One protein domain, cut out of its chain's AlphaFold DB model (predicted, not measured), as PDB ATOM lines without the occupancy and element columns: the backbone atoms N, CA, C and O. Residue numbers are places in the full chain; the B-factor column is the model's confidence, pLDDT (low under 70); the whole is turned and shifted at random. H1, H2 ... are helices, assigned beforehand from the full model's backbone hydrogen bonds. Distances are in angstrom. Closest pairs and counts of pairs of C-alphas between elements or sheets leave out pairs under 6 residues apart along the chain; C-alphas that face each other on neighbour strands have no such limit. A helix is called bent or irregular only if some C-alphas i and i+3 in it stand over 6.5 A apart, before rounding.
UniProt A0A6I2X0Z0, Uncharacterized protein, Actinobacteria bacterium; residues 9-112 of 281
ATOM      1  N   TYR A   9     229.942 336.384 154.062       90.06
ATOM      2  CA  TYR A   9     229.247 336.146 152.796       90.06
ATOM      3  C   TYR A   9     228.705 337.445 152.185       90.06
ATOM      4  O   TYR A   9     228.917 337.698 150.998       90.06
ATOM      5  N   GLU A  10     228.034 338.278 152.979       92.00
ATOM      6  CA  GLU A  10     227.498 339.567 152.533       92.00
ATOM      7  C   GLU A  10     228.617 340.533 152.128       92.00
ATOM      8  O   GLU A  10     228.476 341.268 151.148       92.00
ATOM      9  N   GLN A  11     229.753 340.483 152.828       91.75
ATOM     10  CA  GLN A  11     230.922 341.297 152.526       91.75
ATOM     11  C   GLN A  11     231.579 340.922 151.190       91.75
ATOM     12  O   GLN A  11     231.928 341.809 150.411       91.75
ATOM     13  N   TYR A  12     231.777 339.628 150.914       90.62
ATOM     14  CA  TYR A  12     232.568 339.176 149.760       90.62
ATOM     15  C   TYR A  12     231.733 338.740 148.550       90.62
ATOM     16  O   TYR A  12     232.245 338.725 147.429       90.62
ATOM     17  N   GLY A  13     230.457 338.397 148.740       91.50
ATOM     18  CA  GLY A  13     229.628 337.759 147.715       91.50
ATOM     19  C   GLY A  13     229.517 338.564 146.418       91.50
ATOM     20  O   GLY A  13     229.694 338.013 145.332       91.50
ATOM     21  N   SER A  14     229.290 339.876 146.513       93.06
ATOM     22  CA  SER A  14     229.186 340.755 145.339       93.06
ATOM     23  C   SER A  14     230.507 340.866 144.567       93.06
ATOM     24  O   SER A  14     230.503 340.817 143.336       93.06
ATOM     25  N   GLY A  15     231.635 340.943 145.279       93.81
ATOM     26  CA  GLY A  15     232.975 340.969 144.690       93.81
ATOM     27  C   GLY A  15     233.296 339.682 143.936       93.81
ATOM     28  O   GLY A  15     233.740 339.732 142.791       93.81
ATOM     29  N   VAL A  16     232.978 338.524 144.522       91.56
ATOM     30  CA  VAL A  16     233.183 337.219 143.872       91.56
ATOM     31  C   VAL A  16     232.331 337.081 142.609       91.56
ATOM     32  O   VAL A  16     232.829 336.598 141.593       91.56
ATOM     33  N   VAL A  17     231.073 337.540 142.629       95.31
ATOM     34  CA  VAL A  17     230.215 337.554 141.430       95.31
ATOM     35  C   VAL A  17     230.814 338.439 140.335       95.31
ATOM     36  O   VAL A  17     230.876 338.016 139.181       95.31
ATOM     37  N   ALA A  18     231.302 339.634 140.679       95.94
ATOM     38  CA  ALA A  18     231.986 340.499 139.721       95.94
ATOM     39  C   ALA A  18     233.260 339.837 139.164       95.94
ATOM     40  O   ALA A  18     233.474 339.834 137.954       95.94
ATOM     41  N   GLY A  19     234.056 339.194 140.021       97.00
ATOM     42  CA  GLY A  19     235.248 338.447 139.623       97.00
ATOM     43  C   GLY A  19     234.950 337.287 138.668       97.00
ATOM     44  O   GLY A  19     235.688 337.087 137.709       97.00
ATOM     45  N   LEU A  20     233.842 336.564 138.869       95.94
ATOM     46  CA  LEU A  20     233.373 335.520 137.947       95.94
ATOM     47  C   LEU A  20     232.987 336.088 136.573       95.94
ATOM     48  O   LEU A  20     233.277 335.473 135.544       95.94
ATOM     49  N   ILE A  21     232.353 337.263 136.541       96.75
ATOM     50  CA  ILE A  21     232.011 337.950 135.288       96.75
ATOM     51  C   ILE A  21     233.286 338.368 134.544       96.75
ATOM     52  O   ILE A  21     233.393 338.137 133.340       96.75
ATOM     53  N   GLU A  22     234.275 338.929 135.245       97.69
ATOM     54  CA  GLU A  22     235.567 339.277 134.639       97.69
ATOM     55  C   GLU A  22     236.339 338.039 134.169       97.69
ATOM     56  O   GLU A  22     236.874 338.036 133.060       97.69
ATOM     57  N   ALA A  23     236.308 336.940 134.929       97.19
ATOM     58  CA  ALA A  23     236.868 335.665 134.495       97.19
ATOM     59  C   ALA A  23     236.215 335.174 133.193       97.19
ATOM     60  O   ALA A  23     236.915 334.738 132.282       97.19
ATOM     61  N   SER A  24     234.893 335.303 133.051       95.25
ATOM     62  CA  SER A  24     234.193 334.954 131.808       95.25
ATOM     63  C   SER A  24     234.632 335.819 130.620       95.25
ATOM     64  O   SER A  24     234.871 335.283 129.535       95.25
ATOM     65  N   LYS A  25     234.810 337.133 130.812       96.00
ATOM     66  CA  LYS A  25     235.344 338.023 129.766       96.00
ATOM     67  C   LYS A  25     236.771 337.640 129.381       96.00
ATOM     68  O   LYS A  25     237.088 337.593 128.194       96.00
ATOM     69  N   PHE A  26     237.609 337.318 130.365       97.38
ATOM     70  CA  PHE A  26     238.973 336.850 130.142       97.38
ATOM     71  C   PHE A  26     239.005 335.552 129.322       97.38
ATOM     72  O   PHE A  26     239.769 335.450 128.364       97.38
ATOM     73  N   LEU A  27     238.144 334.574 129.631       96.38
ATOM     74  CA  LEU A  27     238.025 333.342 128.839       96.38
ATOM     75  C   LEU A  27     237.632 333.640 127.388       96.38
ATOM     76  O   LEU A  27     238.243 333.103 126.468       96.38
ATOM     77  N   HIS A  28     236.671 334.544 127.182       93.75
ATOM     78  CA  HIS A  28     236.248 334.952 125.845       93.75
ATOM     79  C   HIS A  28     237.389 335.622 125.060       93.75
ATOM     80  O   HIS A  28     237.570 335.349 123.877       93.75
ATOM     81  N   GLN A  29     238.196 336.470 125.708       94.06
ATOM     82  CA  GLN A  29     239.396 337.068 125.099       94.06
ATOM     83  C   GLN A  29     240.462 336.023 124.740       94.06
ATOM     84  O   GLN A  29     241.231 336.221 123.804       94.06
ATOM     85  N   ASN A  30     240.480 334.899 125.457       94.75
ATOM     86  CA  ASN A  30     241.359 333.757 125.222       94.75
ATOM     87  C   ASN A  30     240.692 332.656 124.376       94.75
ATOM     88  O   ASN A  30     241.140 331.513 124.398       94.75
ATOM     89  N   TYR A  31     239.639 332.996 123.622       94.00
ATOM     90  CA  TYR A  31     238.958 332.111 122.670       94.00
ATOM     91  C   TYR A  31     238.362 330.834 123.290       94.00
ATOM     92  O   TYR A  31     238.236 329.797 122.637       94.00
ATOM     93  N   ILE A  32     237.956 330.913 124.559       93.50
ATOM     94  CA  ILE A  32     237.228 329.860 125.270       93.50
ATOM     95  C   ILE A  32     235.777 330.325 125.431       93.50
ATOM     96  O   ILE A  32     235.452 331.094 126.335       93.50
ATOM     97  N   PHE A  33     234.907 329.865 124.530       87.88
ATOM     98  CA  PHE A  33     233.517 330.337 124.432       87.88
ATOM     99  C   PHE A  33     232.487 329.401 125.077       87.88
ATOM    100  O   PHE A  33     231.455 329.863 125.555       87.88
ATOM    101  N   ASP A  34     232.760 328.094 125.098       85.69
ATOM    102  CA  ASP A  34     231.829 327.067 125.575       85.69
ATOM    103  C   ASP A  34     232.442 326.288 126.755       85.69
ATOM    104  O   ASP A  34     233.616 325.899 126.682       85.69
ATOM    105  N   PRO A  35     231.674 326.005 127.827       87.56
ATOM    106  CA  PRO A  35     232.123 325.181 128.950       87.56
ATOM    107  C   PRO A  35     232.755 323.839 128.555       87.56
ATOM    108  O   PRO A  35     233.671 323.370 129.230       87.56
ATOM    109  N   ARG A  36     232.332 323.216 127.448       86.94
ATOM    110  CA  ARG A  36     232.922 321.966 126.948       86.94
ATOM    111  C   ARG A  36     234.390 322.116 126.552       86.94
ATOM    112  O   ARG A  36     235.140 321.145 126.630       86.94
ATOM    113  N   PHE A  37     234.801 323.318 126.146       88.31
ATOM    114  CA  PHE A  37     236.176 323.662 125.786       88.31
ATOM    115  C   PHE A  37     236.939 324.320 126.935       88.31
ATOM    116  O   PHE A  37     238.105 324.659 126.765       88.31
ATOM    117  N   LEU A  38     236.337 324.444 128.121       92.94
ATOM    118  CA  LEU A  38     237.039 324.927 129.301       92.94
ATOM    119  C   LEU A  38     238.117 323.909 129.728       92.94
ATOM    120  O   LEU A  38     237.760 322.765 130.047       92.94
ATOM    121  N   PRO A  39     239.412 324.288 129.752       93.62
ATOM    122  CA  PRO A  39     240.498 323.374 130.109       93.62
ATOM    123  C   PRO A  39     240.392 322.857 131.547       93.62
ATOM    124  O   PRO A  39     240.418 321.649 131.767       93.62
ATOM    125  N   TYR A  40     240.189 323.766 132.507       93.31
ATOM    126  CA  TYR A  40     240.006 323.444 133.919       93.31
ATOM    127  C   TYR A  40     238.919 324.307 134.560       93.31
ATOM    128  O   TYR A  40     239.105 325.504 134.771       93.31
ATOM    129  N   GLY A  41     237.814 323.676 134.969       92.44
ATOM    130  CA  GLY A  41     236.804 324.327 135.814       92.44
ATOM    131  C   GLY A  41     237.374 324.778 137.159       92.44
ATOM    132  O   GLY A  41     237.081 325.875 137.623       92.44
ATOM    133  N   ALA A  42     238.261 323.966 137.741       93.69
ATOM    134  CA  ALA A  42     238.932 324.250 139.006       93.69
ATOM    135  C   ALA A  42     239.722 325.571 138.985       93.69
ATOM    136  O   ALA A  42     239.671 326.323 139.952       93.69
ATOM    137  N   GLN A  43     240.400 325.892 137.879       95.94
ATOM    138  CA  GLN A  43     241.215 327.105 137.755       95.94
ATOM    139  C   GLN A  43     240.372 328.392 137.674       95.94
ATOM    140  O   GLN A  43     240.877 329.474 137.974       95.94
ATOM    141  N   LEU A  44     239.073 328.296 137.357       94.81
ATOM    142  CA  LEU A  44     238.175 329.456 137.393       94.81
ATOM    143  C   LEU A  44     237.988 330.016 138.797       94.81
ATOM    144  O   LEU A  44     237.744 331.212 138.943       94.81
ATOM    145  N   ILE A  45     238.114 329.174 139.823       94.56
ATOM    146  CA  ILE A  45     237.956 329.582 141.218       94.56
ATOM    147  C   ILE A  45     239.035 330.612 141.600       94.56
ATOM    148  O   ILE A  45     238.668 331.748 141.916       94.56
ATOM    149  N   PRO A  46     240.350 330.301 141.523       97.06
ATOM    150  CA  PRO A  46     241.385 331.290 141.801       97.06
ATOM    151  C   PRO A  46     241.378 332.443 140.793       97.06
ATOM    152  O   PRO A  46     241.581 333.578 141.211       97.06
ATOM    153  N   LEU A  47     241.075 332.212 139.507       98.06
ATOM    154  CA  LEU A  47     240.987 333.292 138.512       98.06
ATOM    155  C   LEU A  47     239.941 334.349 138.908       98.06
ATOM    156  O   LEU A  47     240.216 335.547 138.870       98.06
ATOM    157  N   SER A  48     238.761 333.910 139.352       97.31
ATOM    158  CA  SER A  48     237.681 334.807 139.781       97.31
ATOM    159  C   SER A  48     238.045 335.568 141.055       97.31
ATOM    160  O   SER A  48     237.771 336.762 141.163       97.31
ATOM    161  N   ALA A  49     238.702 334.902 142.008       97.31
ATOM    162  CA  ALA A  49     239.195 335.549 143.222       97.31
ATOM    163  C   ALA A  49     240.284 336.593 142.914       97.31
ATOM    164  O   ALA A  49     240.246 337.693 143.462       97.31
ATOM    165  N   ILE A  50     241.208 336.290 141.995       98.38
ATOM    166  CA  ILE A  50     242.244 337.222 141.528       98.38
ATOM    167  C   ILE A  50     241.599 338.474 140.922       98.38
ATOM    168  O   ILE A  50     241.937 339.584 141.335       98.38
ATOM    169  N   PHE A  51     240.629 338.321 140.014       98.38
ATOM    170  CA  PHE A  51     239.907 339.468 139.449       98.38
ATOM    171  C   PHE A  51     239.127 340.253 140.504       98.38
ATOM    172  O   PHE A  51     239.162 341.482 140.495       98.38
ATOM    173  N   SER A  52     238.480 339.571 141.454       97.44
ATOM    174  CA  SER A  52     237.769 340.234 142.551       97.44
ATOM    175  C   SER A  52     238.696 341.069 143.440       97.44
ATOM    176  O   SER A  52     238.272 342.116 143.921       97.44
ATOM    177  N   ILE A  53     239.927 340.614 143.698       97.25
ATOM    178  CA  ILE A  53     240.884 341.304 144.581       97.25
ATOM    179  C   ILE A  53     241.584 342.460 143.863       97.25
ATOM    180  O   ILE A  53     241.858 343.492 144.480       97.25
ATOM    181  N   LEU A  54     241.918 342.278 142.586       97.56
ATOM    182  CA  LEU A  54     242.598 343.298 141.790       97.56
ATOM    183  C   LEU A  54     241.641 344.401 141.326       97.56
ATOM    184  O   LEU A  54     242.055 345.555 141.218       97.56
ATOM    185  N   GLY A  55     240.377 344.073 141.041       96.00
ATOM    186  CA  GLY A  55     239.419 345.022 140.473       96.00
ATOM    187  C   GLY A  55     239.999 345.716 139.234       96.00
ATOM    188  O   GLY A  55     240.543 345.060 138.346       96.00
ATOM    189  N   HIS A  56     239.964 347.050 139.212       95.19
ATOM    190  CA  HIS A  56     240.502 347.853 138.107       95.19
ATOM    191  C   HIS A  56     242.011 347.670 137.861       95.19
ATOM    192  O   HIS A  56     242.479 347.907 136.749       95.19
ATOM    193  N   GLU A  57     242.794 347.217 138.849       96.81
ATOM    194  CA  GLU A  57     244.226 346.936 138.645       96.81
ATOM    195  C   GLU A  57     244.443 345.823 137.604       96.81
ATOM    196  O   GLU A  57     245.451 345.826 136.889       96.81
ATOM    197  N   ALA A  58     243.482 344.899 137.474       96.56
ATOM    198  CA  ALA A  58     243.540 343.810 136.505       96.56
ATOM    199  C   ALA A  58     243.317 344.268 135.056       96.56
ATOM    200  O   ALA A  58     243.630 343.516 134.140       96.56
ATOM    201  N   GLU A  59     242.795 345.474 134.812       94.00
ATOM    202  CA  GLU A  59     242.447 345.945 133.460       94.00
ATOM    203  C   GLU A  59     243.670 346.378 132.640       94.00
ATOM    204  O   GLU A  59     243.603 346.493 131.415       94.00
ATOM    205  N   THR A  60     244.811 346.615 133.293       96.12
ATOM    206  CA  THR A  60     246.022 347.048 132.591       96.12
ATOM    207  C   THR A  60     246.567 345.942 131.685       96.12
ATOM    208  O   THR A  60     246.539 344.759 132.028       96.12
ATOM    209  N   HIS A  61     247.161 346.323 130.548       94.81
ATOM    210  CA  HIS A  61     247.797 345.365 129.634       94.81
ATOM    211  C   HIS A  61     248.836 344.474 130.331       94.81
ATOM    212  O   HIS A  61     248.920 343.282 130.046       94.81
ATOM    213  N   GLN A  62     249.609 345.034 131.267       96.56
ATOM    214  CA  GLN A  62     250.607 344.271 132.014       96.56
ATOM    215  C   GLN A  62     249.957 343.263 132.969       96.56
ATOM    216  O   GLN A  62     250.428 342.129 133.056       96.56
ATOM    217  N   ALA A  63     248.885 343.646 133.670       98.00
ATOM    218  CA  ALA A  63     248.161 342.733 134.545       98.00
ATOM    219  C   ALA A  63     247.525 341.587 133.750       98.00
ATOM    220  O   ALA A  63     247.719 340.427 134.103       98.00
ATOM    221  N   GLN A  64     246.862 341.895 132.631       97.81
ATOM    222  CA  GLN A  64     246.271 340.891 131.741       97.81
ATOM    223  C   GLN A  64     247.316 339.911 131.197       97.81
ATOM    224  O   GLN A  64     247.093 338.703 131.223       97.81
ATOM    225  N   ALA A  65     248.488 340.398 130.773       97.25
ATOM    226  CA  ALA A  65     249.577 339.537 130.313       97.25
ATOM    227  C   ALA A  65     250.084 338.593 131.418       97.25
ATOM    228  O   ALA A  65     250.262 337.403 131.175       97.25
ATOM    229  N   LYS A  66     250.260 339.098 132.647       98.38
ATOM    230  CA  LYS A  66     250.669 338.289 133.807       98.38
ATOM    231  C   LYS A  66     249.627 337.227 134.162       98.38
ATOM    232  O   LYS A  66     249.961 336.053 134.301       98.38
ATOM    233  N   ILE A  67     248.358 337.621 134.263       98.62
ATOM    234  CA  ILE A  67     247.249 336.700 134.551       98.62
ATOM    235  C   ILE A  67     247.152 335.635 133.452       98.62
ATOM    236  O   ILE A  67     247.009 334.455 133.763       98.62
ATOM    237  N   SER A  68     247.320 336.023 132.185       98.25
ATOM    238  CA  SER A  68     247.342 335.098 131.050       98.25
ATOM    239  C   SER A  68     248.498 334.106 131.118       98.25
ATOM    240  O   SER A  68     248.274 332.903 131.000       98.25
ATOM    241  N   GLN A  69     249.714 334.562 131.423       98.44
ATOM    242  CA  GLN A  69     250.859 333.667 131.580       98.44
ATOM    243  C   GLN A  69     250.633 332.634 132.693       98.44
ATOM    244  O   GLN A  69     250.899 331.446 132.500       98.44
ATOM    245  N   TRP A  70     250.112 333.062 133.848       98.56
ATOM    246  CA  TRP A  70     249.750 332.148 134.936       98.56
ATOM    247  C   TRP A  70     248.663 331.156 134.505       98.56
ATOM    248  O   TRP A  70     248.794 329.953 134.750       98.56
ATOM    249  N   PHE A  71     247.628 331.643 133.818       98.62
ATOM    250  CA  PHE A  71     246.518 330.829 133.334       98.62
ATOM    251  C   PHE A  71     247.011 329.707 132.411       98.62
ATOM    252  O   PHE A  71     246.765 328.529 132.682       98.62
ATOM    253  N   TRP A  72     247.792 330.059 131.388       98.50
ATOM    254  CA  TRP A  72     248.340 329.107 130.423       98.50
ATOM    255  C   TRP A  72     249.386 328.167 131.024       98.50
ATOM    256  O   TRP A  72     249.386 326.985 130.682       98.50
ATOM    257  N   CYS A  73     250.214 328.628 131.968       98.31
ATOM    258  CA  CYS A  73     251.097 327.741 132.738       98.31
ATOM    259  C   CYS A  73     250.300 326.679 133.506       98.31
ATOM    260  O   CYS A  73     250.668 325.507 133.506       98.31
ATOM    261  N   GLY A  74     249.179 327.070 134.111       97.44
ATOM    262  CA  GLY A  74     248.276 326.147 134.787       97.44
ATOM    263  C   GLY A  74     247.691 325.065 133.878       97.44
ATOM    264  O   GLY A  74     247.626 323.895 134.262       97.44
ATOM    265  N   ILE A  75     247.299 325.459 132.665       97.75
ATOM    266  CA  ILE A  75     246.701 324.577 131.657       97.75
ATOM    267  C   ILE A  75     247.735 323.617 131.077       97.75
ATOM    268  O   ILE A  75     247.541 322.404 131.128       97.75
ATOM    269  N   PHE A  76     248.826 324.148 130.525       97.88
ATOM    270  CA  PHE A  76     249.833 323.340 129.842       97.88
ATOM    271  C   PHE A  76     250.720 322.565 130.816       97.88
ATOM    272  O   PHE A  76     251.176 321.481 130.480       97.88
ATOM    273  N   GLY A  77     250.891 323.042 132.050       96.12
ATOM    274  CA  GLY A  77     251.489 322.244 133.119       96.12
ATOM    275  C   GLY A  77     250.566 321.157 133.686       96.12
ATOM    276  O   GLY A  77     250.984 320.441 134.589       96.12
ATOM    277  N   GLU A  78     249.312 321.062 133.219       94.44
ATOM    278  CA  GLU A  78     248.277 320.137 133.711       94.44
ATOM    279  C   GLU A  78     248.108 320.180 135.258       94.44
ATOM    280  O   GLU A  78     247.813 319.182 135.921       94.44
ATOM    281  N   LEU A  79     248.270 321.371 135.857       94.75
ATOM    282  CA  LEU A  79     248.459 321.563 137.308       94.75
ATOM    283  C   LEU A  79     247.165 321.553 138.142       94.75
ATOM    284  O   LEU A  79     247.227 321.640 139.374       94.75
ATOM    285  N   TYR A  80     246.004 321.433 137.492       94.19
ATOM    286  CA  TYR A  80     244.685 321.447 138.139       94.19
ATOM    287  C   TYR A  80     243.912 320.122 138.020       94.19
ATOM    288  O   TYR A  80     242.720 320.077 138.319       94.19
ATOM    289  N   GLY A  81     244.573 319.030 137.613       85.19
ATOM    290  CA  GLY A  81     243.958 317.698 137.505       85.19
ATOM    291  C   GLY A  81     243.789 316.923 138.823       85.19
ATOM    292  O   GLY A  81     243.213 315.840 138.806       85.19
ATOM    293  N   GLY A  82     244.294 317.436 139.955       81.44
ATOM    294  CA  GLY A  82     244.329 316.735 141.250       81.44
ATOM    295  C   GLY A  82     243.817 317.564 142.438       81.44
ATOM    296  O   GLY A  82     242.939 318.412 142.291       81.44
ATOM    297  N   SER A  83     244.370 317.324 143.636       75.88
ATOM    298  CA  SER A  83     244.049 318.122 144.833       75.88
ATOM    299  C   SER A  83     244.563 319.554 144.672       75.88
ATOM    300  O   SER A  83     245.770 319.793 144.635       75.88
ATOM    301  N   THR A  84     243.637 320.501 144.534       83.31
ATOM    302  CA  THR A  84     243.918 321.874 144.084       83.31
ATOM    303  C   THR A  84     243.644 322.943 145.134       83.31
ATOM    304  O   THR A  84     244.079 324.076 144.953       83.31
ATOM    305  N   GLU A  85     243.007 322.603 146.258       79.12
ATOM    306  CA  GLU A  85     242.624 323.584 147.287       79.12
ATOM    307  C   GLU A  85     243.830 324.367 147.822       79.12
ATOM    308  O   GLU A  85     243.817 325.597 147.867       79.12
ATOM    309  N   THR A  86     244.923 323.666 148.136       86.56
ATOM    310  CA  THR A  86     246.181 324.294 148.558       86.56
ATOM    311  C   THR A  86     246.771 325.183 147.460       86.56
ATOM    312  O   THR A  86     247.272 326.269 147.749       86.56
ATOM    313  N   ARG A  87     246.693 324.755 146.192       93.44
ATOM    314  CA  ARG A  87     247.191 325.533 145.049       93.44
ATOM    315  C   ARG A  87     246.399 326.832 144.884       93.44
ATOM    316  O   ARG A  87     247.021 327.864 144.672       93.44
ATOM    317  N   PHE A  88     245.078 326.812 145.066       93.38
ATOM    318  CA  PHE A  88     244.249 328.018 144.980       93.38
ATOM    319  C   PHE A  88     244.696 329.099 145.964       93.38
ATOM    320  O   PHE A  88     244.816 330.260 145.582       93.38
ATOM    321  N   ALA A  89     244.973 328.719 147.217       90.94
ATOM    322  CA  ALA A  89     245.418 329.664 148.238       90.94
ATOM    323  C   ALA A  89     246.747 330.339 147.852       90.94
ATOM    324  O   ALA A  89     246.889 331.557 147.989       90.94
ATOM    325  N   TYR A  90     247.693 329.563 147.314       94.75
ATOM    326  CA  TYR A  90     248.953 330.101 146.803       94.75
ATOM    327  C   TYR A  90     248.731 330.987 145.579       94.75
ATOM    328  O   TYR A  90     249.109 332.154 145.617       94.75
ATOM    329  N   ASP A  91     248.046 330.488 144.549       97.50
ATOM    330  CA  ASP A  91     247.819 331.207 143.293       97.50
ATOM    331  C   ASP A  91     247.194 332.583 143.511       97.50
ATOM    332  O   ASP A  91     247.685 333.570 142.971       97.50
ATOM    333  N   VAL A  92     246.137 332.670 144.326       97.88
ATOM    334  CA  VAL A  92     245.453 333.945 144.567       97.88
ATOM    335  C   VAL A  92     246.417 334.967 145.166       97.88
ATOM    336  O   VAL A  92     246.509 336.091 144.676       97.88
ATOM    337  N   SER A  93     247.165 334.584 146.202       97.56
ATOM    338  CA  SER A  93     248.091 335.503 146.870       97.56
ATOM    339  C   SER A  93     249.307 335.861 146.004       97.56
ATOM    340  O   SER A  93     249.681 337.032 145.916       97.56
ATOM    341  N   GLU A  94     249.896 334.878 145.325       98.50
ATOM    342  CA  GLU A  94     251.125 335.038 144.551       98.50
ATOM    343  C   GLU A  94     250.879 335.818 143.258       98.50
ATOM    344  O   GLU A  94     251.644 336.727 142.938       98.50
ATOM    345  N   VAL A  95     249.786 335.531 142.539       98.62
ATOM    346  CA  VAL A  95     249.445 336.245 141.300       98.62
ATOM    347  C   VAL A  95     249.080 337.695 141.593       98.62
ATOM    348  O   VAL A  95     249.572 338.586 140.906       98.62
ATOM    349  N   VAL A  96     248.279 337.963 142.631       98.50
ATOM    350  CA  VAL A  96     247.941 339.341 143.031       98.50
ATOM    351  C   VAL A  96     249.203 340.128 143.386       98.50
ATOM    352  O   VAL A  96     249.391 341.244 142.897       98.50
ATOM    353  N   ASN A  97     250.089 339.549 144.203       98.50
ATOM    354  CA  ASN A  97     251.354 340.187 144.567       98.50
ATOM    355  C   ASN A  97     252.229 340.455 143.334       98.50
ATOM    356  O   ASN A  97     252.773 341.549 143.172       98.50
ATOM    357  N   TRP A  98     252.326 339.483 142.430       98.50
ATOM    358  CA  TRP A  98     253.108 339.620 141.209       98.50
ATOM    359  C   TRP A  98     252.540 340.689 140.269       98.50
ATOM    360  O   TRP A  98     253.300 341.501 139.735       98.50
ATOM    361  N   VAL A  99     251.216 340.764 140.095       98.38
ATOM    362  CA  VAL A  99     250.557 341.828 139.317       98.38
ATOM    363  C   VAL A  99     250.882 343.207 139.894       98.38
ATOM    364  O   VAL A  99     251.274 344.091 139.135       98.38
ATOM    365  N   ARG A 100     250.855 343.352 141.223       98.06
ATOM    366  CA  ARG A 100     251.180 344.594 141.954       98.06
ATOM    367  C   ARG A 100     252.665 344.974 141.974       98.06
ATOM    368  O   ARG A 100     253.034 345.965 142.598       98.06
ATOM    369  N   GLY A 101     253.519 344.225 141.276       96.94
ATOM    370  CA  GLY A 101     254.938 344.548 141.120       96.94
ATOM    371  C   GLY A 101     255.876 343.785 142.053       96.94
ATOM    372  O   GLY A 101     257.053 344.134 142.127       96.94
ATOM    373  N   GLY A 102     255.394 342.741 142.733       96.75
ATOM    374  CA  GLY A 102     256.258 341.791 143.435       96.75
ATOM    375  C   GLY A 102     257.286 341.147 142.495       96.75
ATOM    376  O   GLY A 102     257.003 340.911 141.319       96.75
ATOM    377  N   SER A 103     258.487 340.874 143.013       93.00
ATOM    378  CA  SER A 103     259.606 340.306 142.245       93.00
ATOM    379  C   SER A 103     259.509 338.796 142.032       93.00
ATOM    380  O   SER A 103     260.067 338.283 141.066       93.00
ATOM    381  N   GLU A 104     258.818 338.092 142.927       96.12
ATOM    382  CA  GLU A 104     258.682 336.636 142.882       96.12
ATOM    383  C   GLU A 104     257.642 336.211 141.842       96.12
ATOM    384  O   GLU A 104     256.542 336.768 141.777       96.12
ATOM    385  N   LEU A 105     257.986 335.198 141.043       96.81
ATOM    386  CA  LEU A 105     257.042 334.569 140.125       96.81
ATOM    387  C   LEU A 105     256.094 333.636 140.892       96.81
ATOM    388  O   LEU A 105     256.553 332.908 141.776       96.81
ATOM    389  N   PRO A 106     254.803 333.574 140.512       98.06
ATOM    390  CA  PRO A 106     253.891 332.565 141.026       98.06
ATOM    391  C   PRO A 106     254.435 331.155 140.813       98.06
ATOM    392  O   PRO A 106     254.918 330.810 139.729       98.06
ATOM    393  N   ARG A 107     254.290 330.301 141.822       96.69
ATOM    394  CA  ARG A 107     254.802 328.931 141.793       96.69
ATOM    395  C   ARG A 107     254.218 328.104 140.658       96.69
ATOM    396  O   ARG A 107     254.919 327.280 140.096       96.69
ATOM    397  N   THR A 108     252.969 328.358 140.269       96.88
ATOM    398  CA  THR A 108     252.324 327.699 139.125       96.88
ATOM    399  C   THR A 108     253.091 327.962 137.826       96.88
ATOM    400  O   THR A 108     253.216 327.058 137.009       96.88
ATOM    401  N   ILE A 109     253.701 329.142 137.655       97.69
ATOM    402  CA  ILE A 109     254.576 329.430 136.503       97.69
ATOM    403  C   ILE A 109     255.903 328.672 136.623       97.69
ATOM    404  O   ILE A 109     256.412 328.140 135.635       97.69
ATOM    405  N   LEU A 110     256.476 328.599 137.826       96.12
ATOM    406  CA  LEU A 110     257.742 327.901 138.072       96.12
ATOM    407  C   LEU A 110     257.610 326.383 137.863       96.12
ATOM    408  O   LEU A 110     258.418 325.790 137.149       96.12
ATOM    409  N   GLU A 111     256.570 325.786 138.442       95.38
ATOM    410  CA  GLU A 111     256.269 324.351 138.445       95.38
ATOM    411  C   GLU A 111     255.744 323.850 137.094       95.38
ATOM    412  O   GLU A 111     255.929 322.678 136.777       95.38
ATOM    413  N   ALA A 112     255.108 324.708 136.288       96.50
ATOM    414  CA  ALA A 112     254.572 324.294 134.998       96.50
ATOM    415  C   ALA A 112     255.682 323.824 134.054       96.50
ATOM    416  O   ALA A 112     256.642 324.552 133.772       96.50
TER     417      ALA A 112
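AT A GLANCE: This is residues 9 to 112 of the 281 residues of an uncharacterized protein of Actinobacteria bacterium (UniProt A0A6I2X0Z0). The longest helix, H1, crosses H2 about at right angles, on the outside of a group of three helices, H2, H3 and H4, whose centres make a triangle and whose lines run nearly alongside one another. The short helix H5 packs on H3 and H4, on the side of that group away from H1, and a long loop, residues 30 to 43, leads from H1 to H2. The printed part has 104 residues with five named helices, H1 to H5 in that order, and no named strand; the class is all helix. The whole is compact, with a radius of gyration of the C-alphas of 12.8 A, and rounded, spanning 36 by 33 by 28 A.

HOW THE PARTS SIT: Start at H1, residues 9 to 29, and look at its residues 15 to 23, which alone touch H2, residues 44 to 59. The closest C-alphas of the two are those of Gly 19 and Ser 52, 4.3 A apart, and the lines are about perpendicular at 86 degrees. H2, H3, residues 61 to 76, and H4, residues 85 to 99, form an up and down bundle, each running against the one before it. H2 and H3, a helical hairpin, only just touch, with 3 pairs of C-alphas within 8 A; the closest are those of Ala 58 and Gln 64, 6.2 A apart, at a shallow tilt of 14 degrees, opposite ways. H2 and H4 touch, closest at the C-alphas of Pro 46 and Phe 88, 5.4 A apart, and run the same way at a shallow tilt of 14 degrees. H3 and H4, also a helical hairpin, touch through residues 95 to 99 of H4 alone; the closest C-alphas are those of Ala 63 and Val 99, 5.4 A apart. H5, residues 107 to 111, touches H3, where the closest C-alphas, of Cys 73 and Ile 109, are 5.4 A apart. H1 and H3 are near each other, while H1 is apart from H4. In H3 and H5 every O i to N i+4 pair is within hydrogen-bond range; the counts are 15 of 17 in H1, 8 of 12 in H2 and 10 of 11 in H4.

IN THESE COORDINATES: Find C-alpha 9 at (229.247, 336.146, 152.796); from there H1 runs 29.5 A to C-alpha 29. H1 is irregular, with C-alphas 11 and 14 7.4 A apart. H2 begins at C-alpha 44, (238.175, 329.456, 137.393), and measures 17.5 A; it is irregular too, with C-alphas 53 and 56 9.2 A apart and a kink of 82 degrees near residue 53. H3 measures 22.1 A and H4 21.4 A. H5 ends at C-alpha 111, (256.269, 324.351, 138.445).

THE WHOLE: Look at Arg 36 and Ser 103 for the two C-alphas farthest apart, 35.8 A. The printed part has no cut. The link from H1 to H2 is long, with 14 residues, and that from H2 to H3 is tight. The mean pLDDT of the printed part is 94.8, and no printed residue is under 70.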